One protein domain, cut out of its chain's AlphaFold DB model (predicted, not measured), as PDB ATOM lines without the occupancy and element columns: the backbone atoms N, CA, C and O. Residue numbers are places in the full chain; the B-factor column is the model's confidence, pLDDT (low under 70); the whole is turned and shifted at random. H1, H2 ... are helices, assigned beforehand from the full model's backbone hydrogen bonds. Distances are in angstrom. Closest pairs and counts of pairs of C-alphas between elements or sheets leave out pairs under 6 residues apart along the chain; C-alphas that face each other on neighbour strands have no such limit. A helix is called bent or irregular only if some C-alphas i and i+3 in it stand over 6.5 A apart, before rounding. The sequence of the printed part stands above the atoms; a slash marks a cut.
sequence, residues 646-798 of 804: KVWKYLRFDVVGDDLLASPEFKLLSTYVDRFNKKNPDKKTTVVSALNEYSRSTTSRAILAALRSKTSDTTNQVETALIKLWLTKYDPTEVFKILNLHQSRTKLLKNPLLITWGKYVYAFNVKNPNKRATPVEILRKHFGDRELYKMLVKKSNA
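This is residues 646 to 798 of the 804 residues of the protein "Avirulence (Avh) protein" of Phytophthora megakarya (UniProt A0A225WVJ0). What shape does this domain make? Ten helices, mostly crossed, follow one another along the longest axis: the hairpin of H1 and H2 at one end, then H3, H4 and H5, then H8 with H6, and a loose group of H7, H9 and H10 at the other end. Residues 678 to 683, of which 678 and 679 belong to H2, stick out. What is it made of? The printed part has 153 residues, with H1 to H10 in order and no named strand: all helix. It is compact, with a radius of gyration of the C-alphas of 17.3 A and spans of 53 by 37 by 24 A.

Where are the longest helix and its hairpin partner? H2 is residues 664 to 679, 22.6 A long. H1, residues 646 to 654, begins at C-alpha 646 (19.663, -18.738, 19.191). What follows? H3 is residues 687 to 694, H4 696 to 709, 20.5 A, H5 713 to 726, 20.1 A, H6 732 to 738, and H8 753 to 767, 21.0 A. H7, 745 to 750, is irregular, with C-alphas 746 and 749 7.5 A apart. H9 is 775 to 783, and H10, 785 to 796, ends at C-alpha 796 (1.192, -57.957, -4.811).

What does H2 touch? Residues 665 to 669 alone touch H1, closest at the C-alphas of Leu 651 and Glu 665, 5.9 A, in a hairpin at a shallow tilt of 16 degrees, opposite ways. Residues 669 to 673 alone only just touch H3, with 3 pairs of C-alphas within 8 A, closest at Ser 670 and Val 687, 5.9 A. What lies beyond? H3 touches H5 at a steep tilt of 56 degrees, the C-alphas of Val 688 and Leu 722 being closest at 6.1 A. H8 touches H6, closest at the C-alphas of Pro 732 and Val 761, 5.7 A, while H7, H9 and H10 touch no helix. How are the helix backbones? Every O i to N i+4 pair is within hydrogen-bond range in H2, H5, H6, H8 and H9, against 3 of 4 in H3, 8 of 10 in H4 and 7 of 8 in H10. H1 has 2 of 5, with 4 of 6 O i to N i+3 pairs, and H7 0 of 2, with 2 of 3.

How far does it reach? The two C-alphas farthest apart, of Lys 679 and Asn 797, are 55.7 A apart. Is it unbroken? The printed part has no cut, and no link is long. Where is confidence low? Mean pLDDT of the printed part is 77.8, and 34 residues are under 70, among them 694 to 707 and 793 to 798.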
ATOM      1  N   LYS A 646      19.108 -20.072  19.451       88.50
ATOM      2  CA  LYS A 646      19.663 -18.738  19.191       88.50
ATOM      3  C   LYS A 646      20.975 -18.811  18.412       88.50
ATOM      4  O   LYS A 646      21.211 -17.970  17.557       88.50
ATOM      5  N   VAL A 647      21.814 -19.815  18.654       90.12
ATOM      6  CA  VAL A 647      23.035 -20.035  17.853       90.12
ATOM      7  C   VAL A 647      22.686 -20.406  16.412       90.12
ATOM      8  O   VAL A 647      23.276 -19.878  15.467       90.12
ATOM      9  N   TRP A 648      21.675 -21.257  16.224       86.31
ATOM     10  CA  TRP A 648      21.225 -21.659  14.896       86.31
ATOM     11  C   TRP A 648      20.735 -20.484  14.047       86.31
ATOM     12  O   TRP A 648      20.989 -20.455  12.841       86.31
ATOM     13  N   LYS A 649      20.111 -19.476  14.675       83.75
ATOM     14  CA  LYS A 649      19.716 -18.230  14.000       83.75
ATOM     15  C   LYS A 649      20.849 -17.608  13.183       83.75
ATOM     16  O   LYS A 649      20.579 -17.126  12.087       83.75
ATOM     17  N   TYR A 650      22.077 -17.654  13.692       85.62
ATOM     18  CA  TYR A 650      23.246 -17.030  13.074       85.62
ATOM     19  C   TYR A 650      24.068 -18.004  12.217       85.62
ATOM     20  O   TYR A 650      24.592 -17.622  11.172       85.62
ATOM     21  N   LEU A 651      24.155 -19.285  12.601       84.25
ATOM     22  CA  LEU A 651      24.863 -20.293  11.798       84.25
ATOM     23  C   LEU A 651      24.191 -20.544  10.445       84.25
ATOM     24  O   LEU A 651      24.879 -20.676   9.435       84.25
ATOM     25  N   ARG A 652      22.854 -20.547  10.407       77.44
ATOM     26  CA  ARG A 652      22.090 -20.890   9.199       77.44
ATOM     27  C   ARG A 652      22.343 -19.966   8.005       77.44
ATOM     28  O   ARG A 652      22.055 -20.363   6.883       77.44
ATOM     29  N   PHE A 653      22.832 -18.740   8.222       70.94
ATOM     30  CA  PHE A 653      23.071 -17.776   7.140       70.94
ATOM     31  C   PHE A 653      24.118 -18.243   6.123       70.94
ATOM     32  O   PHE A 653      24.128 -17.727   4.999       70.94
ATOM     33  N   ASP A 654      24.957 -19.204   6.516       64.25
ATOM     34  CA  ASP A 654      25.991 -19.803   5.673       64.25
ATOM     35  C   ASP A 654      25.529 -21.103   4.986       64.25
ATOM     36  O   ASP A 654      26.252 -21.627   4.144       64.25
ATOM     37  N   VAL A 655      24.335 -21.620   5.307       70.31
ATOM     38  CA  VAL A 655      23.785 -22.828   4.674       70.31
ATOM     39  C   VAL A 655      23.171 -22.450   3.326       70.31
ATOM     40  O   VAL A 655      22.272 -21.609   3.258       70.31
ATOM     41  N   VAL A 656      23.652 -23.074   2.250       59.31
ATOM     42  CA  VAL A 656      23.185 -22.844   0.874       59.31
ATOM     43  C   VAL A 656      22.572 -24.133   0.326       59.31
ATOM     44  O   VAL A 656      23.209 -25.181   0.359       59.31
ATOM     45  N   GLY A 657      21.351 -24.048  -0.208       62.56
ATOM     46  CA  GLY A 657      20.645 -25.186  -0.807       62.56
ATOM     47  C   GLY A 657      19.987 -26.128   0.209       62.56
ATOM     48  O   GLY A 657      19.783 -25.774   1.370       62.56
ATOM     49  N   ASP A 658      19.628 -27.328  -0.256       61.25
ATOM     50  CA  ASP A 658      18.868 -28.320   0.520       61.25
ATOM     51  C   ASP A 658      19.757 -29.282   1.341       61.25
ATOM     52  O   ASP A 658      19.235 -30.106   2.095       61.25
ATOM     53  N   ASP A 659      21.089 -29.161   1.262       66.06
ATOM     54  CA  ASP A 659      22.048 -30.065   1.918       66.06
ATOM     55  C   ASP A 659      22.433 -29.622   3.344       66.06
ATOM     56  O   ASP A 659      23.597 -29.470   3.728       66.06
ATOM     57  N   LEU A 660      21.407 -29.369   4.156       71.19
ATOM     58  CA  LEU A 660      21.560 -28.911   5.536       71.19
ATOM     59  C   LEU A 660      22.382 -29.890   6.383       71.19
ATOM     60  O   LEU A 660      23.241 -29.451   7.145       71.19
ATOM     61  N   LEU A 661      22.114 -31.197   6.285       70.44
ATOM     62  CA  LEU A 661      22.725 -32.190   7.177       70.44
ATOM     63  C   LEU A 661      24.199 -32.461   6.855       70.44
ATOM     64  O   LEU A 661      24.945 -32.816   7.768       70.44
ATOM     65  N   ALA A 662      24.634 -32.265   5.605       67.56
ATOM     66  CA  ALA A 662      26.050 -32.339   5.251       67.56
ATOM     67  C   ALA A 662      26.795 -31.011   5.465       67.56
ATOM     68  O   ALA A 662      28.024 -30.974   5.378       67.56
ATOM     69  N   SER A 663      26.084 -29.917   5.778       73.56
ATOM     70  CA  SER A 663      26.716 -28.612   5.964       73.56
ATOM     71  C   SER A 663      27.680 -28.590   7.169       73.56
ATOM     72  O   SER A 663      27.367 -29.110   8.253       73.56
ATOM     73  N   PRO A 664      28.850 -27.936   7.039       78.75
ATOM     74  CA  PRO A 664      29.758 -27.699   8.161       78.75
ATOM     75  C   PRO A 664      29.085 -26.981   9.341       78.75
ATOM     76  O   PRO A 664      29.395 -27.251  10.502       78.75
ATOM     77  N   GLU A 665      28.136 -26.091   9.057       81.75
ATOM     78  CA  GLU A 665      27.348 -25.337  10.028       81.75
ATOM     79  C   GLU A 665      26.451 -26.242  10.879       81.75
ATOM     80  O   GLU A 665      26.338 -26.035  12.089       81.75
ATOM     81  N   PHE A 666      25.845 -27.271  10.280       79.25
ATOM     82  CA  PHE A 666      25.054 -28.261  11.011       79.25
ATOM     83  C   PHE A 666      25.934 -29.133  11.917       79.25
ATOM     84  O   PHE A 666      25.591 -29.365  13.082       79.25
ATOM     85  N   LYS A 667      27.109 -29.560  11.435       79.69
ATOM     86  CA  LYS A 667      28.092 -30.285  12.261       79.69
ATOM     87  C   LYS A 667      28.567 -29.435  13.447       79.69
ATOM     88  O   LYS A 667      28.697 -29.931  14.570       79.69
ATOM     89  N   LEU A 668      28.775 -28.141  13.214       85.50
ATOM     90  CA  LEU A 668      29.141 -27.167  14.238       85.50
ATOM     91  C   LEU A 668      28.020 -26.962  15.267       85.50
ATOM     92  O   LEU A 668      28.305 -26.972  16.465       85.50
ATOM     93  N   LEU A 669      26.758 -26.844  14.830       86.69
ATOM     94  CA  LEU A 669      25.599 -26.796  15.728       86.69
ATOM     95  C   LEU A 669      25.501 -28.073  16.570       86.69
ATOM     96  O   LEU A 669      25.282 -27.983  17.773       86.69
ATOM     97  N   SER A 670      25.699 -29.245  15.963       82.50
ATOM     98  CA  SER A 670      25.648 -30.534  16.664       82.50
ATOM     99  C   SER A 670      26.692 -30.604  17.776       82.50
ATOM    100  O   SER A 670      26.356 -30.790  18.943       82.50
ATOM    101  N   THR A 671      27.939 -30.267  17.440       87.62
ATOM    102  CA  THR A 671      29.038 -30.173  18.413       87.62
ATOM    103  C   THR A 671      28.757 -29.125  19.501       87.62
ATOM    104  O   THR A 671      29.167 -29.269  20.655       87.62
ATOM    105  N   TYR A 672      28.077 -28.027  19.161       91.31
ATOM    106  CA  TYR A 672      27.671 -27.013  20.133       91.31
ATOM    107  C   TYR A 672      26.591 -27.536  21.086       91.31
ATOM    108  O   TYR A 672      26.717 -27.326  22.289       91.31
ATOM    109  N   VAL A 673      25.568 -28.232  20.579       88.25
ATOM    110  CA  VAL A 673      24.500 -28.844  21.385       88.25
ATOM    111  C   VAL A 673      25.077 -29.852  22.370       88.25
ATOM    112  O   VAL A 673      24.735 -29.789  23.547       88.25
ATOM    113  N   ASP A 674      26.000 -30.713  21.937       86.81
ATOM    114  CA  ASP A 674      26.639 -31.692  22.821       86.81
ATOM    115  C   ASP A 674      27.382 -31.009  23.975       86.81
ATOM    116  O   ASP A 674      27.187 -31.342  25.148       86.81
ATOM    117  N   ARG A 675      28.183 -29.978  23.663       91.25
ATOM    118  CA  ARG A 675      28.881 -29.176  24.681       91.25
ATOM    119  C   ARG A 675      27.909 -28.420  25.588       91.25
ATOM    120  O   ARG A 675      28.127 -28.362  26.798       91.25
ATOM    121  N   PHE A 676      26.844 -27.848  25.028       91.75
ATOM    122  CA  PHE A 676      25.822 -27.111  25.770       91.75
ATOM    123  C   PHE A 676      25.088 -28.024  26.754       91.75
ATOM    124  O   PHE A 676      24.956 -27.665  27.921       91.75
ATOM    125  N   ASN A 677      24.689 -29.217  26.312       88.62
ATOM    126  CA  ASN A 677      24.012 -30.230  27.119       88.62
ATOM    127  C   ASN A 677      24.905 -30.783  28.232       88.62
ATOM    128  O   ASN A 677      24.417 -31.053  29.328       88.62
ATOM    129  N   LYS A 678      26.209 -30.944  27.965       89.25
ATOM    130  CA  LYS A 678      27.185 -31.356  28.983       89.25
ATOM    131  C   LYS A 678      27.343 -30.296  30.075       89.25
ATOM    132  O   LYS A 678      27.443 -30.648  31.243       89.25
ATOM    133  N   LYS A 679      27.357 -29.011  29.702       90.25
ATOM    134  CA  LYS A 679      27.488 -27.884  30.643       90.25
ATOM    135  C   LYS A 679      26.175 -27.536  31.359       90.25
ATOM    136  O   LYS A 679      26.224 -27.024  32.467       90.25
ATOM    137  N   ASN A 680      25.021 -27.808  30.744       86.75
ATOM    138  CA  ASN A 680      23.697 -27.458  31.268       86.75
ATOM    139  C   ASN A 680      22.764 -28.689  31.286       86.75
ATOM    140  O   ASN A 680      21.872 -28.785  30.435       86.75
ATOM    141  N   PRO A 681      22.945 -29.636  32.230       86.50
ATOM    142  CA  PRO A 681      22.153 -30.866  32.280       86.50
ATOM    143  C   PRO A 681      20.636 -30.639  32.380       86.50
ATOM    144  O   PRO A 681      19.877 -31.397  31.779       86.50
ATOM    145  N   ASP A 682      20.212 -29.567  33.053       86.75
ATOM    146  CA  ASP A 682      18.793 -29.248  33.290       86.75
ATOM    147  C   ASP A 682      18.120 -28.546  32.103       86.75
ATOM    148  O   ASP A 682      16.898 -28.458  32.025       86.75
ATOM    149  N   LYS A 683      18.912 -28.042  31.149       86.06
ATOM    150  CA  LYS A 683      18.432 -27.336  29.948       86.06
ATOM    151  C   LYS A 683      18.703 -28.133  28.675       86.06
ATOM    152  O   LYS A 683      18.806 -27.551  27.593       86.06
ATOM    153  N   LYS A 684      18.863 -29.457  28.799       84.12
ATOM    154  CA  LYS A 684      19.177 -30.337  27.672       84.12
ATOM    155  C   LYS A 684      18.207 -30.113  26.519       84.12
ATOM    156  O   LYS A 684      16.990 -30.141  26.679       84.12
ATOM    157  N   THR A 685      18.769 -29.946  25.334       83.56
ATOM    158  CA  THR A 685      18.019 -29.825  24.087       83.56
ATOM    159  C   THR A 685      18.589 -30.782  23.048       83.56
ATOM    160  O   THR A 685      19.624 -31.412  23.252       83.56
ATOM    161  N   THR A 686      17.909 -30.924  21.920       80.56
ATOM    162  CA  THR A 686      18.425 -31.689  20.782       80.56
ATOM    163  C   THR A 686      18.724 -30.742  19.633       80.56
ATOM    164  O   THR A 686      18.135 -29.662  19.543       80.56
ATOM    165  N   VAL A 687      19.600 -31.157  18.717       75.94
ATOM    166  CA  VAL A 687      19.854 -30.411  17.476       75.94
ATOM    167  C   VAL A 687      18.542 -30.156  16.736       75.94
ATOM    168  O   VAL A 687      18.282 -29.041  16.306       75.94
ATOM    169  N   VAL A 688      17.649 -31.147  16.688       73.50
ATOM    170  CA  VAL A 688      16.340 -31.017  16.034       73.50
ATOM    171  C   VAL A 688      15.432 -30.014  16.749       73.50
ATOM    172  O   VAL A 688      14.776 -29.210  16.089       73.50
ATOM    173  N   SER A 689      15.422 -29.998  18.085       76.19
ATOM    174  CA  SER A 689      14.678 -28.999  18.865       76.19
ATOM    175  C   SER A 689      15.178 -27.583  18.570       76.19
ATOM    176  O   SER A 689      14.370 -26.705  18.272       76.19
ATOM    177  N   ALA A 690      16.500 -27.387  18.565       79.56
ATOM    178  CA  ALA A 690      17.133 -26.110  18.250       79.56
ATOM    179  C   ALA A 690      16.794 -25.620  16.833       79.56
ATOM    180  O   ALA A 690      16.498 -24.443  16.627       79.56
ATOM    181  N   LEU A 691      16.786 -26.535  15.860       75.56
ATOM    182  CA  LEU A 691      16.408 -26.245  14.481       75.56
ATOM    183  C   LEU A 691      14.914 -25.885  14.331       75.56
ATOM    184  O   LEU A 691      14.556 -25.038  13.506       75.56
ATOM    185  N   ASN A 692      14.038 -26.537  15.103       72.31
ATOM    186  CA  ASN A 692      12.582 -26.382  15.024       72.31
ATOM    187  C   ASN A 692      12.066 -25.106  15.710       72.31
ATOM    188  O   ASN A 692      11.047 -24.551  15.307       72.31
ATOM    189  N   GLU A 693      12.769 -24.632  16.737       72.88
ATOM    190  CA  GLU A 693      12.398 -23.442  17.511       72.88
ATOM    191  C   GLU A 693      12.451 -22.149  16.678       72.88
ATOM    192  O   GLU A 693      11.675 -21.231  16.926       72.88
ATOM    193  N   TYR A 694      13.315 -22.086  15.657       60.25
ATOM    194  CA  TYR A 694      13.591 -20.842  14.929       60.25
ATOM    195  C   TYR A 694      12.972 -20.733  13.516       60.25
ATOM    196  O   TYR A 694      12.716 -19.625  13.047       60.25
ATOM    197  N   SER A 695      12.708 -21.837  12.804       56.72
ATOM    198  CA  SER A 695      11.937 -21.802  11.543       56.72
ATOM    199  C   SER A 695      11.255 -23.138  11.254       56.72
ATOM    200  O   SER A 695      11.879 -24.070  10.744       56.72
ATOM    201  N   ARG A 696       9.945 -23.224  11.517       57.38
ATOM    202  CA  ARG A 696       9.158 -24.446  11.274       57.38
ATOM    203  C   ARG A 696       9.116 -24.861   9.795       57.38
ATOM    204  O   ARG A 696       9.004 -26.050   9.519       57.38
ATOM    205  N   SER A 697       9.212 -23.932   8.834       56.12
ATOM    206  CA  SER A 697       8.990 -24.226   7.403       56.12
ATOM    207  C   SER A 697      10.267 -24.529   6.605       56.12
ATOM    208  O   SER A 697      10.237 -25.369   5.702       56.12
ATOM    209  N   THR A 698      11.398 -23.888   6.920       54.03
ATOM    210  CA  THR A 698      12.679 -24.094   6.209       54.03
ATOM    211  C   THR A 698      13.422 -25.319   6.740       54.03
ATOM    212  O   THR A 698      13.878 -26.151   5.960       54.03
ATOM    213  N   THR A 699      13.468 -25.476   8.067       57.78
ATOM    214  CA  THR A 699      14.078 -26.626   8.748       57.78
ATOM    215  C   THR A 699      13.379 -27.931   8.376       57.78
ATOM    216  O   THR A 699      14.039 -28.922   8.075       57.78
ATOM    217  N   SER A 700      12.041 -27.932   8.349       61.91
ATOM    218  CA  SER A 700      11.275 -29.130   8.000       61.91
ATOM    219  C   SER A 700      11.568 -29.574   6.570       61.91
ATOM    220  O   SER A 700      11.785 -30.754   6.349       61.91
ATOM    221  N   ARG A 701      11.671 -28.655   5.598       64.75
ATOM    222  CA  ARG A 701      11.997 -29.026   4.209       64.75
ATOM    223  C   ARG A 701      13.373 -29.669   4.066       64.75
ATOM    224  O   ARG A 701      13.461 -30.704   3.420       64.75
ATOM    225  N   ALA A 702      14.407 -29.106   4.686       62.66
ATOM    226  CA  ALA A 702      15.765 -29.634   4.564       62.66
ATOM    227  C   ALA A 702      15.951 -30.966   5.317       62.66
ATOM    228  O   ALA A 702      16.562 -31.895   4.794       62.66
ATOM    229  N   ILE A 703      15.344 -31.115   6.505       66.06
ATOM    230  CA  ILE A 703      15.309 -32.402   7.220       66.06
ATOM    231  C   ILE A 703      14.540 -33.449   6.397       66.06
ATOM    232  O   ILE A 703      14.997 -34.580   6.260       66.06
ATOM    233  N   LEU A 704      13.404 -33.080   5.793       69.00
ATOM    234  CA  LEU A 704      12.637 -33.968   4.914       69.00
ATOM    235  C   LEU A 704      13.406 -34.334   3.635       69.00
ATOM    236  O   LEU A 704      13.295 -35.467   3.177       69.00
ATOM    237  N   ALA A 705      14.168 -33.404   3.055       68.44
ATOM    238  CA  ALA A 705      15.018 -33.662   1.894       68.44
ATOM    239  C   ALA A 705      16.115 -34.683   2.229       68.44
ATOM    240  O   ALA A 705      16.278 -35.661   1.502       68.44
ATOM    241  N   ALA A 706      16.780 -34.536   3.377       65.88
ATOM    242  CA  ALA A 706      17.809 -35.474   3.816       65.88
ATOM    243  C   ALA A 706      17.249 -36.857   4.208       65.88
ATOM    244  O   ALA A 706      17.830 -37.890   3.881       65.88
ATOM    245  N   LEU A 707      16.069 -36.911   4.836       69.31
ATOM    246  CA  LEU A 707      15.375 -38.180   5.099       69.31
ATOM    247  C   LEU A 707      14.948 -38.897   3.803       69.31
ATOM    248  O   LEU A 707      14.809 -40.121   3.796       69.31
ATOM    249  N   ARG A 708      14.758 -38.165   2.693       70.25
ATOM    250  CA  ARG A 708      14.451 -38.753   1.377       70.25
ATOM    251  C   ARG A 708      15.671 -39.348   0.681       70.25
ATOM    252  O   ARG A 708      15.505 -40.349  -0.009       70.25
ATOM    253  N   SER A 709      16.858 -38.763   0.843       63.88
ATOM    254  CA  SER A 709      18.072 -39.218   0.150       63.88
ATOM    255  C   SER A 709      18.696 -40.484   0.750       63.88
ATOM    256  O   SER A 709      19.461 -41.145   0.056       63.88
ATOM    257  N   LYS A 710      18.318 -40.892   1.977       60.50
ATOM    258  CA  LYS A 710      18.722 -42.164   2.628       60.50
ATOM    259  C   LYS A 710      20.241 -42.424   2.638       60.50
ATOM    260  O   LYS A 710      20.697 -43.540   2.402       60.50
ATOM    261  N   THR A 711      21.037 -41.417   2.970       53.56
ATOM    262  CA  THR A 711      22.502 -41.547   2.990       53.56
ATOM    263  C   THR A 711      23.101 -40.938   4.265       53.56
ATOM    264  O   THR A 711      22.831 -39.779   4.579       53.56
ATOM    265  N   SER A 712      23.933 -41.722   4.971       61.09
ATOM    266  CA  SER A 712      24.724 -41.436   6.198       61.09
ATOM    267  C   SER A 712      24.098 -41.716   7.581       61.09
ATOM    268  O   SER A 712      22.894 -41.567   7.792       61.09
ATOM    269  N   ASP A 713      24.953 -42.062   8.555       63.38
ATOM    270  CA  ASP A 713      24.607 -42.272   9.975       63.38
ATOM    271  C   ASP A 713      24.009 -41.027  10.646       63.38
ATOM    272  O   ASP A 713      23.131 -41.125  11.508       63.38
ATOM    273  N   THR A 714      24.426 -39.839  10.207       61.09
ATOM    274  CA  THR A 714      23.891 -38.548  10.659       61.09
ATOM    275  C   THR A 714      22.388 -38.445  10.381       61.09
ATOM    276  O   THR A 714      21.630 -37.944  11.213       61.09
ATOM    277  N   THR A 715      21.926 -38.991   9.252       67.69
ATOM    278  CA  THR A 715      20.504 -39.025   8.880       67.69
ATOM    279  C   THR A 715      19.692 -39.886   9.853       67.69
ATOM    280  O   THR A 715      18.599 -39.485  10.249       67.69
ATOM    281  N   ASN A 716      20.242 -41.010  10.326       70.81
ATOM    282  CA  ASN A 716      19.579 -41.883  11.306       70.81
ATOM    283  C   ASN A 716      19.471 -41.229  12.696       70.81
ATOM    284  O   ASN A 716      18.448 -41.361  13.376       70.81
ATOM    285  N   GLN A 717      20.503 -40.492  13.124       68.94
ATOM    286  CA  GLN A 717      20.477 -39.745  14.390       68.94
ATOM    287  C   GLN A 717      19.437 -38.620  14.358       68.94
ATOM    288  O   GLN A 717      18.661 -38.459  15.305       68.94
ATOM    289  N   VAL A 718      19.379 -37.880  13.248       70.62
ATOM    290  CA  VAL A 718      18.383 -36.823  13.030       70.62
ATOM    291  C   VAL A 718      16.973 -37.406  12.950       70.62
ATOM    292  O   VAL A 718      16.079 -36.875  13.606       70.62
ATOM    293  N   GLU A 719      16.772 -38.522  12.240       76.25
ATOM    294  CA  GLU A 719      15.494 -39.250  12.190       76.25
ATOM    295  C   GLU A 719      15.024 -39.639  13.600       76.25
ATOM    296  O   GLU A 719      13.886 -39.371  13.987       76.25
ATOM    297  N   THR A 720      15.923 -40.206  14.406       75.44
ATOM    298  CA  THR A 720      15.628 -40.641  15.777       75.44
ATOM    299  C   THR A 720      15.269 -39.462  16.685       75.44
ATOM    300  O   THR A 720      14.300 -39.527  17.447       75.44
ATOM    301  N   ALA A 721      16.030 -38.366  16.613       70.88
ATOM    302  CA  ALA A 721      15.758 -37.157  17.388       70.88
ATOM    303  C   ALA A 721      14.435 -36.489  16.973       70.88
ATOM    304  O   ALA A 721      13.689 -36.012  17.831       70.88
ATOM    305  N   LEU A 722      14.104 -36.511  15.679       75.62
ATOM    306  CA  LEU A 722      12.852 -35.985  15.138       75.62
ATOM    307  C   LEU A 722      11.638 -36.809  15.577       75.62
ATOM    308  O   LEU A 722      10.645 -36.231  16.012       75.62
ATOM    309  N   ILE A 723      11.739 -38.143  15.557       79.19
ATOM    310  CA  ILE A 723      10.701 -39.037  16.092       79.19
ATOM    311  C   ILE A 723      10.448 -38.723  17.570       79.19
ATOM    312  O   ILE A 723       9.302 -38.498  17.958       79.19
ATOM    313  N   LYS A 724      11.503 -38.626  18.392       77.88
ATOM    314  CA  LYS A 724      11.373 -38.264  19.816       77.88
ATOM    315  C   LYS A 724      10.682 -36.915  20.012       77.88
ATOM    316  O   LYS A 724       9.838 -36.797  20.897       77.88
ATOM    317  N   LEU A 725      11.010 -35.920  19.185       73.81
ATOM    318  CA  LEU A 725      10.370 -34.608  19.228       73.81
ATOM    319  C   LEU A 725       8.881 -34.696  18.868       73.81
ATOM    320  O   LEU A 725       8.049 -34.178  19.611       73.81
ATOM    321  N   TRP A 726       8.523 -35.358  17.767       80.56
ATOM    322  CA  TRP A 726       7.126 -35.484  17.342       80.56
ATOM    323  C   TRP A 726       6.258 -36.208  18.374       80.56
ATOM    324  O   TRP A 726       5.146 -35.756  18.631       80.56
ATOM    325  N   LEU A 727       6.802 -37.215  19.069       82.50
ATOM    326  CA  LEU A 727       6.116 -37.955  20.140       82.50
ATOM    327  C   LEU A 727       5.693 -37.088  21.336       82.50
ATOM    328  O   LEU A 727       5.016 -37.582  22.242       82.50
ATOM    329  N   THR A 728       6.157 -35.841  21.412       78.69
ATOM    330  CA  THR A 728       5.740 -34.888  22.449       78.69
ATOM    331  C   THR A 728       4.554 -34.023  22.026       78.69
ATOM    332  O   THR A 728       3.959 -33.391  22.892       78.69
ATOM    333  N   LYS A 729       4.216 -33.963  20.728       77.62
ATOM    334  CA  LYS A 729       3.306 -32.939  20.185       77.62
ATOM    335  C   LYS A 729       2.277 -33.422  19.170       77.62
ATOM    336  O   LYS A 729       1.245 -32.776  19.076       77.62
ATOM    337  N   TYR A 730       2.556 -34.476  18.408       83.06
ATOM    338  CA  TYR A 730       1.751 -34.831  17.238       83.06
ATOM    339  C   TYR A 730       1.226 -36.258  17.314       83.06
ATOM    340  O   TYR A 730       1.924 -37.164  17.772       83.06
ATOM    341  N   ASP A 731       0.022 -36.491  16.809       87.50
ATOM    342  CA  ASP A 731      -0.453 -37.852  16.573       87.50
ATOM    343  C   ASP A 731       0.088 -38.422  15.235       87.50
ATOM    344  O   ASP A 731       0.636 -37.692  14.397       87.50
ATOM    345  N   PRO A 732      -0.020 -39.740  14.993       90.88
ATOM    346  CA  PRO A 732       0.440 -40.344  13.741       90.88
ATOM    347  C   PRO A 732      -0.228 -39.806  12.468       90.88
ATOM    348  O   PRO A 732       0.412 -39.806  11.416       90.88
ATOM    349  N   THR A 733      -1.463 -39.308  12.533       88.12
ATOM    350  CA  THR A 733      -2.163 -38.675  11.399       88.12
ATOM    351  C   THR A 733      -1.564 -37.307  11.082       88.12
ATOM    352  O   THR A 733      -1.358 -36.957   9.919       88.12
ATOM    353  N   GLU A 734      -1.236 -36.522  12.103       84.06
ATOM    354  CA  GLU A 734      -0.572 -35.230  11.940       84.06
ATOM    355  C   GLU A 734       0.841 -35.395  11.380       84.06
ATOM    356  O   GLU A 734       1.200 -34.710  10.421       84.06
ATOM    357  N   VAL A 735       1.623 -36.360  11.880       84.38
ATOM    358  CA  VAL A 735       2.958 -36.654  11.325       84.38
ATOM    359  C   VAL A 735       2.867 -37.144   9.876       84.38
ATOM    360  O   VAL A 735       3.694 -36.765   9.044       84.38
ATOM    361  N   PHE A 736       1.825 -37.903   9.523       85.94
ATOM    362  CA  PHE A 736       1.553 -38.293   8.136       85.94
ATOM    363  C   PHE A 736       1.367 -37.074   7.214       85.94
ATOM    364  O   PHE A 736       1.854 -37.050   6.075       85.94
ATOM    365  N   LYS A 737       0.694 -36.031   7.717       83.06
ATOM    366  CA  LYS A 737       0.529 -34.754   7.014       83.06
ATOM    367  C   LYS A 737       1.832 -33.959   6.950       83.06
ATOM    368  O   LYS A 737       2.178 -33.511   5.862       83.06
ATOM    369  N   ILE A 738       2.576 -33.855   8.056       79.38
ATOM    370  CA  ILE A 738       3.876 -33.154   8.142       79.38
ATOM    371  C   ILE A 738       4.887 -33.718   7.132       79.38
ATOM    372  O   ILE A 738       5.611 -32.964   6.485       79.38
ATOM    373  N   LEU A 739       4.908 -35.039   6.946       81.25
ATOM    374  CA  LEU A 739       5.772 -35.718   5.973       81.25
ATOM    375  C   LEU A 739       5.286 -35.578   4.511       81.25
ATOM    376  O   LEU A 739       5.920 -36.110   3.597       81.25
ATOM    377  N   ASN A 740       4.165 -34.884   4.272       82.50
ATOM    378  CA  ASN A 740       3.477 -34.759   2.981       82.50
ATOM    379  C   ASN A 740       3.126 -36.108   2.322       82.50
ATOM    380  O   ASN A 740       2.993 -36.212   1.101       82.50
ATOM    381  N   LEU A 741       2.933 -37.160   3.121       84.25
ATOM    382  CA  LEU A 741       2.614 -38.491   2.602       84.25
ATOM    383  C   LEU A 741       1.209 -38.541   1.991       84.25
ATOM    384  O   LEU A 741       1.020 -39.158   0.946       84.25
ATOM    385  N   HIS A 742       0.258 -37.791   2.551       84.31
ATOM    386  CA  HIS A 742      -1.100 -37.629   2.011       84.31
ATOM    387  C   HIS A 742      -1.140 -37.123   0.554       84.31
ATOM    388  O   HIS A 742      -2.080 -37.425  -0.176       84.31
ATOM    389  N   GLN A 743      -0.111 -36.402   0.095       82.38
ATOM    390  CA  GLN A 743      -0.029 -35.900  -1.284       82.38
ATOM    391  C   GLN A 743       0.567 -36.922  -2.260       82.38
ATOM    392  O   GLN A 743       0.453 -36.761  -3.471       82.38
ATOM    393  N   SER A 744       1.194 -37.993  -1.760       79.81
ATOM    394  CA  SER A 744       1.949 -38.930  -2.601       79.81
ATOM    395  C   SER A 744       1.060 -39.833  -3.466       79.81
ATOM    396  O   SER A 744       1.562 -40.392  -4.441       79.81
ATOM    397  N   ARG A 745      -0.238 -39.970  -3.141       78.12
ATOM    398  CA  ARG A 745      -1.233 -40.812  -3.846       78.12
ATOM    399  C   ARG A 745      -0.616 -42.141  -4.325       78.12
ATOM    400  O   ARG A 745      -0.039 -42.875  -3.529       78.12
ATOM    401  N   THR A 746      -0.648 -42.426  -5.627       74.62
ATOM    402  CA  THR A 746      -0.131 -43.660  -6.247       74.62
ATOM    403  C   THR A 746       1.381 -43.878  -6.094       74.62
ATOM    404  O   THR A 746       1.861 -44.992  -6.299       74.62
ATOM    405  N   LYS A 747       2.148 -42.850  -5.707       77.62
ATOM    406  CA  LYS A 747       3.592 -42.925  -5.427       77.62
ATOM    407  C   LYS A 747       3.906 -43.131  -3.938       77.62
ATOM    408  O   LYS A 747       5.079 -43.242  -3.593       77.62
ATOM    409  N   LEU A 748       2.898 -43.220  -3.060       83.00
ATOM    410  CA  LEU A 748       3.070 -43.329  -1.605       83.00
ATOM    411  C   LEU A 748       4.013 -44.464  -1.194       83.00
ATOM    412  O   LEU A 748       4.942 -44.238  -0.426       83.00
ATOM    413  N   LEU A 749       3.811 -45.666  -1.737       81.12
ATOM    414  CA  LEU A 749       4.614 -46.845  -1.389       81.12
ATOM    415  C   LEU A 749       6.075 -46.752  -1.857       81.12
ATOM    416  O   LEU A 749       6.914 -47.514  -1.383       81.12
ATOM    417  N   LYS A 750       6.377 -45.828  -2.778       78.50
ATOM    418  CA  LYS A 750       7.736 -45.516  -3.241       78.50
ATOM    419  C   LYS A 750       8.342 -44.317  -2.501       78.50
ATOM    420  O   LYS A 750       9.504 -44.003  -2.728       78.50
ATOM    421  N   ASN A 751       7.581 -43.637  -1.637       81.19
ATOM    422  CA  ASN A 751       8.074 -42.492  -0.884       81.19
ATOM    423  C   ASN A 751       8.928 -42.982   0.306       81.19
ATOM    424  O   ASN A 751       8.388 -43.624   1.209       81.19
ATOM    425  N   PRO A 752      10.239 -42.677   0.356       79.12
ATOM    426  CA  PRO A 752      11.126 -43.148   1.423       79.12
ATOM    427  C   PRO A 752      10.697 -42.679   2.824       79.12
ATOM    428  O   PRO A 752      10.932 -43.396   3.794       79.12
ATOM    429  N   LEU A 753       9.989 -41.545   2.930       83.88
ATOM    430  CA  LEU A 753       9.470 -41.017   4.197       83.88
ATOM    431  C   LEU A 753       8.358 -41.887   4.808       83.88
ATOM    432  O   LEU A 753       8.062 -41.752   5.994       83.88
ATOM    433  N   LEU A 754       7.750 -42.796   4.031       85.94
ATOM    434  CA  LEU A 754       6.749 -43.734   4.545       85.94
ATOM    435  C   LEU A 754       7.352 -44.668   5.605       85.94
ATOM    436  O   LEU A 754       6.674 -45.032   6.564       85.94
ATOM    437  N   ILE A 755       8.635 -45.018   5.464       84.19
ATOM    438  CA  ILE A 755       9.356 -45.848   6.437       84.19
ATOM    439  C   ILE A 755       9.560 -45.072   7.740       84.19
ATOM    440  O   ILE A 755       9.280 -45.604   8.812       84.19
ATOM    441  N   THR A 756       9.976 -43.806   7.656       83.94
ATOM    442  CA  THR A 756      10.105 -42.915   8.818       83.94
ATOM    443  C   THR A 756       8.774 -42.756   9.551       83.94
ATOM    444  O   THR A 756       8.724 -42.858  10.776       83.94
ATOM    445  N   TRP A 757       7.674 -42.580   8.813       89.25
ATOM    446  CA  TRP A 757       6.332 -42.549   9.396       89.25
ATOM    447  C   TRP A 757       5.962 -43.867  10.083       89.25
ATOM    448  O   TRP A 757       5.445 -43.849  11.194       89.25
ATOM    449  N   GLY A 758       6.275 -45.012   9.471       87.62
ATOM    450  CA  GLY A 758       6.055 -46.325  10.081       87.62
ATOM    451  C   GLY A 758       6.814 -46.496  11.402       87.62
ATOM    452  O   GLY A 758       6.220 -46.901  12.401       87.62
ATOM    453  N   LYS A 759       8.098 -46.103  11.439       88.19
ATOM    454  CA  LYS A 759       8.903 -46.065  12.675       88.19
ATOM    455  C   LYS A 759       8.269 -45.154  13.731       88.19
ATOM    456  O   LYS A 759       8.233 -45.510  14.907       88.19
ATOM    457  N   TYR A 760       7.737 -44.001  13.315       88.44
ATOM    458  CA  TYR A 760       7.023 -43.084  14.201       88.44
ATOM    459  C   TYR A 760       5.754 -43.708  14.790       88.44
ATOM    460  O   TYR A 760       5.572 -43.662  16.004       88.44
ATOM    461  N   VAL A 761       4.899 -44.322  13.961       89.38
ATOM    462  CA  VAL A 761       3.656 -44.965  14.425       89.38
ATOM    463  C   VAL A 761       3.968 -46.074  15.426       89.38
ATOM    464  O   VAL A 761       3.325 -46.156  16.471       89.38
ATOM    465  N   TYR A 762       4.999 -46.878  15.153       90.50
ATOM    466  CA  TYR A 762       5.477 -47.888  16.094       90.50
ATOM    467  C   TYR A 762       5.879 -47.261  17.436       90.50
ATOM    468  O   TYR A 762       5.344 -47.637  18.478       90.50
ATOM    469  N   ALA A 763       6.757 -46.253  17.420       88.00
ATOM    470  CA  ALA A 763       7.207 -45.585  18.639       88.00
ATOM    471  C   ALA A 763       6.056 -44.894  19.401       88.00
ATOM    472  O   ALA A 763       6.033 -44.904  20.633       88.00
ATOM    473  N   PHE A 764       5.073 -44.334  18.688       89.81
ATOM    474  CA  PHE A 764       3.884 -43.712  19.273       89.81
ATOM    475  C   PHE A 764       3.005 -44.733  19.988       89.81
ATOM    476  O   PHE A 764       2.573 -44.476  21.110       89.81
ATOM    477  N   ASN A 765       2.796 -45.895  19.370       89.88
ATOM    478  CA  ASN A 765       1.998 -46.984  19.929       89.88
ATOM    479  C   ASN A 765       2.668 -47.641  21.141       89.88
ATOM    480  O   ASN A 765       1.967 -48.081  22.050       89.88
ATOM    481  N   VAL A 766       4.005 -47.691  21.168       89.56
ATOM    482  CA  VAL A 766       4.773 -48.140  22.342       89.56
ATOM    483  C   VAL A 766       4.625 -47.147  23.496       89.56
ATOM    484  O   VAL A 766       4.352 -47.553  24.620       89.56
ATOM    485  N   LYS A 767       4.766 -45.841  23.228       85.81
ATOM    486  CA  LYS A 767       4.663 -44.793  24.257       85.81
ATOM    487  C   LYS A 767       3.229 -44.579  24.757       85.81
ATOM    488  O   LYS A 767       3.040 -44.217  25.913       85.81
ATOM    489  N   ASN A 768       2.230 -44.779  23.899       85.38
ATOM    490  CA  ASN A 768       0.819 -44.542  24.201       85.38
ATOM    491  C   ASN A 768      -0.021 -45.806  23.927       85.38
ATOM    492  O   ASN A 768      -0.790 -45.827  22.959       85.38
ATOM    493  N   PRO A 769       0.070 -46.853  24.773       83.19
ATOM    494  CA  PRO A 769      -0.636 -48.120  24.554       83.19
ATOM    495  C   PRO A 769      -2.156 -47.954  24.415       83.19
ATOM    496  O   PRO A 769      -2.791 -48.668  23.645       83.19
ATOM    497  N   ASN A 770      -2.720 -46.956  25.102       84.19
ATOM    498  CA  ASN A 770      -4.162 -46.691  25.153       84.19
ATOM    499  C   ASN A 770      -4.667 -45.793  24.009       84.19
ATOM    500  O   ASN A 770      -5.859 -45.522  23.925       84.19
ATOM    501  N   LYS A 771      -3.777 -45.293  23.142       84.50
ATOM    502  CA  LYS A 771      -4.119 -44.430  21.995       84.50
ATOM    503  C   LYS A 771      -3.548 -44.987  20.692       84.50
ATOM    504  O   LYS A 771      -3.123 -44.224  19.831       84.50
ATOM    505  N   ARG A 772      -3.471 -46.315  20.572       84.31
ATOM    506  CA  ARG A 772      -2.847 -46.978  19.422       84.31
ATOM    507  C   ARG A 772      -3.428 -46.472  18.104       84.31
ATOM    508  O   ARG A 772      -4.632 -46.505  17.886       84.31
ATOM    509  N   ALA A 773      -2.542 -46.041  17.222       87.44
ATOM    510  CA  ALA A 773      -2.866 -45.658  15.866       87.44
ATOM    511  C   ALA A 773      -2.622 -46.833  14.919       87.44
ATOM    512  O   ALA A 773      -1.534 -47.420  14.903       87.44
ATOM    513  N   THR A 774      -3.610 -47.134  14.084       89.00
ATOM    514  CA  THR A 774      -3.506 -48.174  13.059       89.00
ATOM    515  C   THR A 774      -3.083 -47.541  11.732       89.00
ATOM    516  O   THR A 774      -3.838 -46.738  11.175       89.00
ATOM    517  N   PRO A 775      -1.914 -47.901  11.157       87.38
ATOM    518  CA  PRO A 775      -1.466 -47.329   9.888       87.38
ATOM    519  C   PRO A 775      -2.500 -47.454   8.762       87.38
ATOM    520  O   PRO A 775      -2.726 -46.503   8.018       87.38
ATOM    521  N   VAL A 776      -3.163 -48.612   8.664       84.44
ATOM    522  CA  VAL A 776      -4.171 -48.902   7.632       84.44
ATOM    523  C   VAL A 776      -5.381 -47.974   7.748       84.44
ATOM    524  O   VAL A 776      -5.873 -47.490   6.732       84.44
ATOM    525  N   GLU A 777      -5.830 -47.660   8.964       86.56
ATOM    526  CA  GLU A 777      -6.978 -46.772   9.179       86.56
ATOM    527  C   GLU A 777      -6.667 -45.329   8.782       86.56
ATOM    528  O   GLU A 777      -7.496 -44.677   8.148       86.56
ATOM    529  N   ILE A 778      -5.456 -44.853   9.088       89.00
ATOM    530  CA  ILE A 778      -4.995 -43.517   8.689       89.00
ATOM    531  C   ILE A 778      -4.912 -43.423   7.161       89.00
ATOM    532  O   ILE A 778      -5.409 -42.463   6.570       89.00
ATOM    533  N   LEU A 779      -4.341 -44.436   6.501       88.00
ATOM    534  CA  LEU A 779      -4.276 -44.498   5.039       88.00
ATOM    535  C   LEU A 779      -5.671 -44.540   4.406       88.00
ATOM    536  O   LEU A 779      -5.938 -43.787   3.468       88.00
ATOM    537  N   ARG A 780      -6.577 -45.361   4.948       86.88
ATOM    538  CA  ARG A 780      -7.972 -45.459   4.501       86.88
ATOM    539  C   ARG A 780      -8.690 -44.119   4.624       86.88
ATOM    540  O   ARG A 780      -9.329 -43.691   3.670       86.88
ATOM    541  N   LYS A 781      -8.532 -43.417   5.750       87.12
ATOM    542  CA  LYS A 781      -9.133 -42.093   5.976       87.12
ATOM    543  C   LYS A 781      -8.630 -41.040   4.983       87.12
ATOM    544  O   LYS A 781      -9.371 -40.125   4.642       87.12
ATOM    545  N   HIS A 782      -7.383 -41.154   4.527       87.25
ATOM    546  CA  HIS A 782      -6.774 -40.182   3.617       87.25
ATOM    547  C   HIS A 782      -6.982 -40.471   2.126       87.25
ATOM    548  O   HIS A 782      -7.077 -39.520   1.353       87.25
ATOM    549  N   PHE A 783      -7.033 -41.739   1.710       85.94
ATOM    550  CA  PHE A 783      -7.117 -42.118   0.291       85.94
ATOM    551  C   PHE A 783      -8.432 -42.812  -0.096       85.94
ATOM    552  O   PHE A 783      -8.739 -42.897  -1.282       85.94
ATOM    553  N   GLY A 784      -9.216 -43.285   0.875       85.56
ATOM    554  CA  GLY A 784     -10.394 -44.120   0.652       85.56
ATOM    555  C   GLY A 784     -10.044 -45.577   0.326       85.56
ATOM    556  O   GLY A 784      -8.948 -45.887  -0.147       85.56
ATOM    557  N   ASP A 785     -10.994 -46.484   0.561       83.00
ATOM    558  CA  ASP A 785     -10.792 -47.934   0.410       83.00
ATOM    559  C   ASP A 785     -10.401 -48.338  -1.016       83.00
ATOM    560  O   ASP A 785      -9.474 -49.121  -1.218       83.00
ATOM    561  N   ARG A 786     -11.050 -47.744  -2.027       80.94
ATOM    562  CA  ARG A 786     -10.809 -48.068  -3.442       80.94
ATOM    563  C   ARG A 786      -9.389 -47.723  -3.888       80.94
ATOM    564  O   ARG A 786      -8.771 -48.490  -4.624       80.94
ATOM    565  N   GLU A 787      -8.878 -46.567  -3.477       80.12
ATOM    566  CA  GLU A 787      -7.541 -46.126  -3.875       80.12
ATOM    567  C   GLU A 787      -6.462 -46.859  -3.069       80.12
ATOM    568  O   GLU A 787      -5.460 -47.286  -3.641       80.12
ATOM    569  N   LEU A 788      -6.693 -47.100  -1.772       80.56
ATOM    570  CA  LEU A 788      -5.792 -47.895  -0.938       80.56
ATOM    571  C   LEU A 788      -5.670 -49.339  -1.452       80.56
ATOM    572  O   LEU A 788      -4.558 -49.856  -1.564       80.56
ATOM    573  N   TYR A 789      -6.789 -49.957  -1.845       79.00
ATOM    574  CA  TYR A 789      -6.809 -51.274  -2.479       79.00
ATOM    575  C   TYR A 789      -5.956 -51.295  -3.755       79.00
ATOM    576  O   TYR A 789      -5.065 -52.133  -3.887       79.00
ATOM    577  N   LYS A 790      -6.127 -50.314  -4.654       76.88
ATOM    578  CA  LYS A 790      -5.296 -50.195  -5.865       76.88
ATOM    579  C   LYS A 790      -3.806 -50.068  -5.542       76.88
ATOM    580  O   LYS A 790      -2.992 -50.683  -6.225       76.88
ATOM    581  N   MET A 791      -3.432 -49.285  -4.527       78.12
ATOM    582  CA  MET A 791      -2.027 -49.130  -4.128       78.12
ATOM    583  C   MET A 791      -1.421 -50.449  -3.629       78.12
ATOM    584  O   MET A 791      -0.286 -50.767  -3.983       78.12
ATOM    585  N   LEU A 792      -2.168 -51.216  -2.829       73.38
ATOM    586  CA  LEU A 792      -1.703 -52.470  -2.227       73.38
ATOM    587  C   LEU A 792      -1.659 -53.627  -3.239       73.38
ATOM    588  O   LEU A 792      -0.668 -54.356  -3.282       73.38
ATOM    589  N   VAL A 793      -2.666 -53.747  -4.110       69.12
ATOM    590  CA  VAL A 793      -2.743 -54.800  -5.141       69.12
ATOM    591  C   VAL A 793      -1.701 -54.597  -6.243       69.12
ATOM    592  O   VAL A 793      -1.087 -55.551  -6.712       69.12
ATOM    593  N   LYS A 794      -1.378 -53.350  -6.609       60.34
ATOM    594  CA  LYS A 794      -0.299 -53.083  -7.580       60.34
ATOM    595  C   LYS A 794       1.087 -53.518  -7.071       60.34
ATOM    596  O   LYS A 794       2.014 -53.626  -7.870       60.34
ATOM    597  N   LYS A 795       1.239 -53.774  -5.763       54.25
ATOM    598  CA  LYS A 795       2.460 -54.309  -5.141       54.25
ATOM    599  C   LYS A 795       2.439 -55.838  -4.991       54.25
ATOM    600  O   LYS A 795       3.514 -56.427  -5.016       54.25
ATOM    601  N   SER A 796       1.272 -56.485  -4.884       50.38
ATOM    602  CA  SER A 796       1.192 -57.957  -4.811       50.38
ATOM    603  C   SER A 796       1.644 -58.649  -6.104       50.38
ATOM    604  O   SER A 796       2.005 -59.817  -6.059       50.38
ATOM    605  N   ASN A 797       1.710 -57.913  -7.222       49.69
ATOM    606  CA  ASN A 797       2.210 -58.395  -8.516       49.69
ATOM    607  C   ASN A 797       3.690 -58.031  -8.795       49.69
ATOM    608  O   ASN A 797       4.132 -58.133  -9.938       49.69
ATOM    609  N   ALA A 798       4.465 -57.582  -7.796       44.47
ATOM    610  CA  ALA A 798       5.894 -57.268  -7.935       44.47
ATOM    611  C   ALA A 798       6.767 -58.240  -7.102       44.47
ATOM    612  O   ALA A 798       6.492 -58.404  -5.909       44.47
TER     613      ALA A 798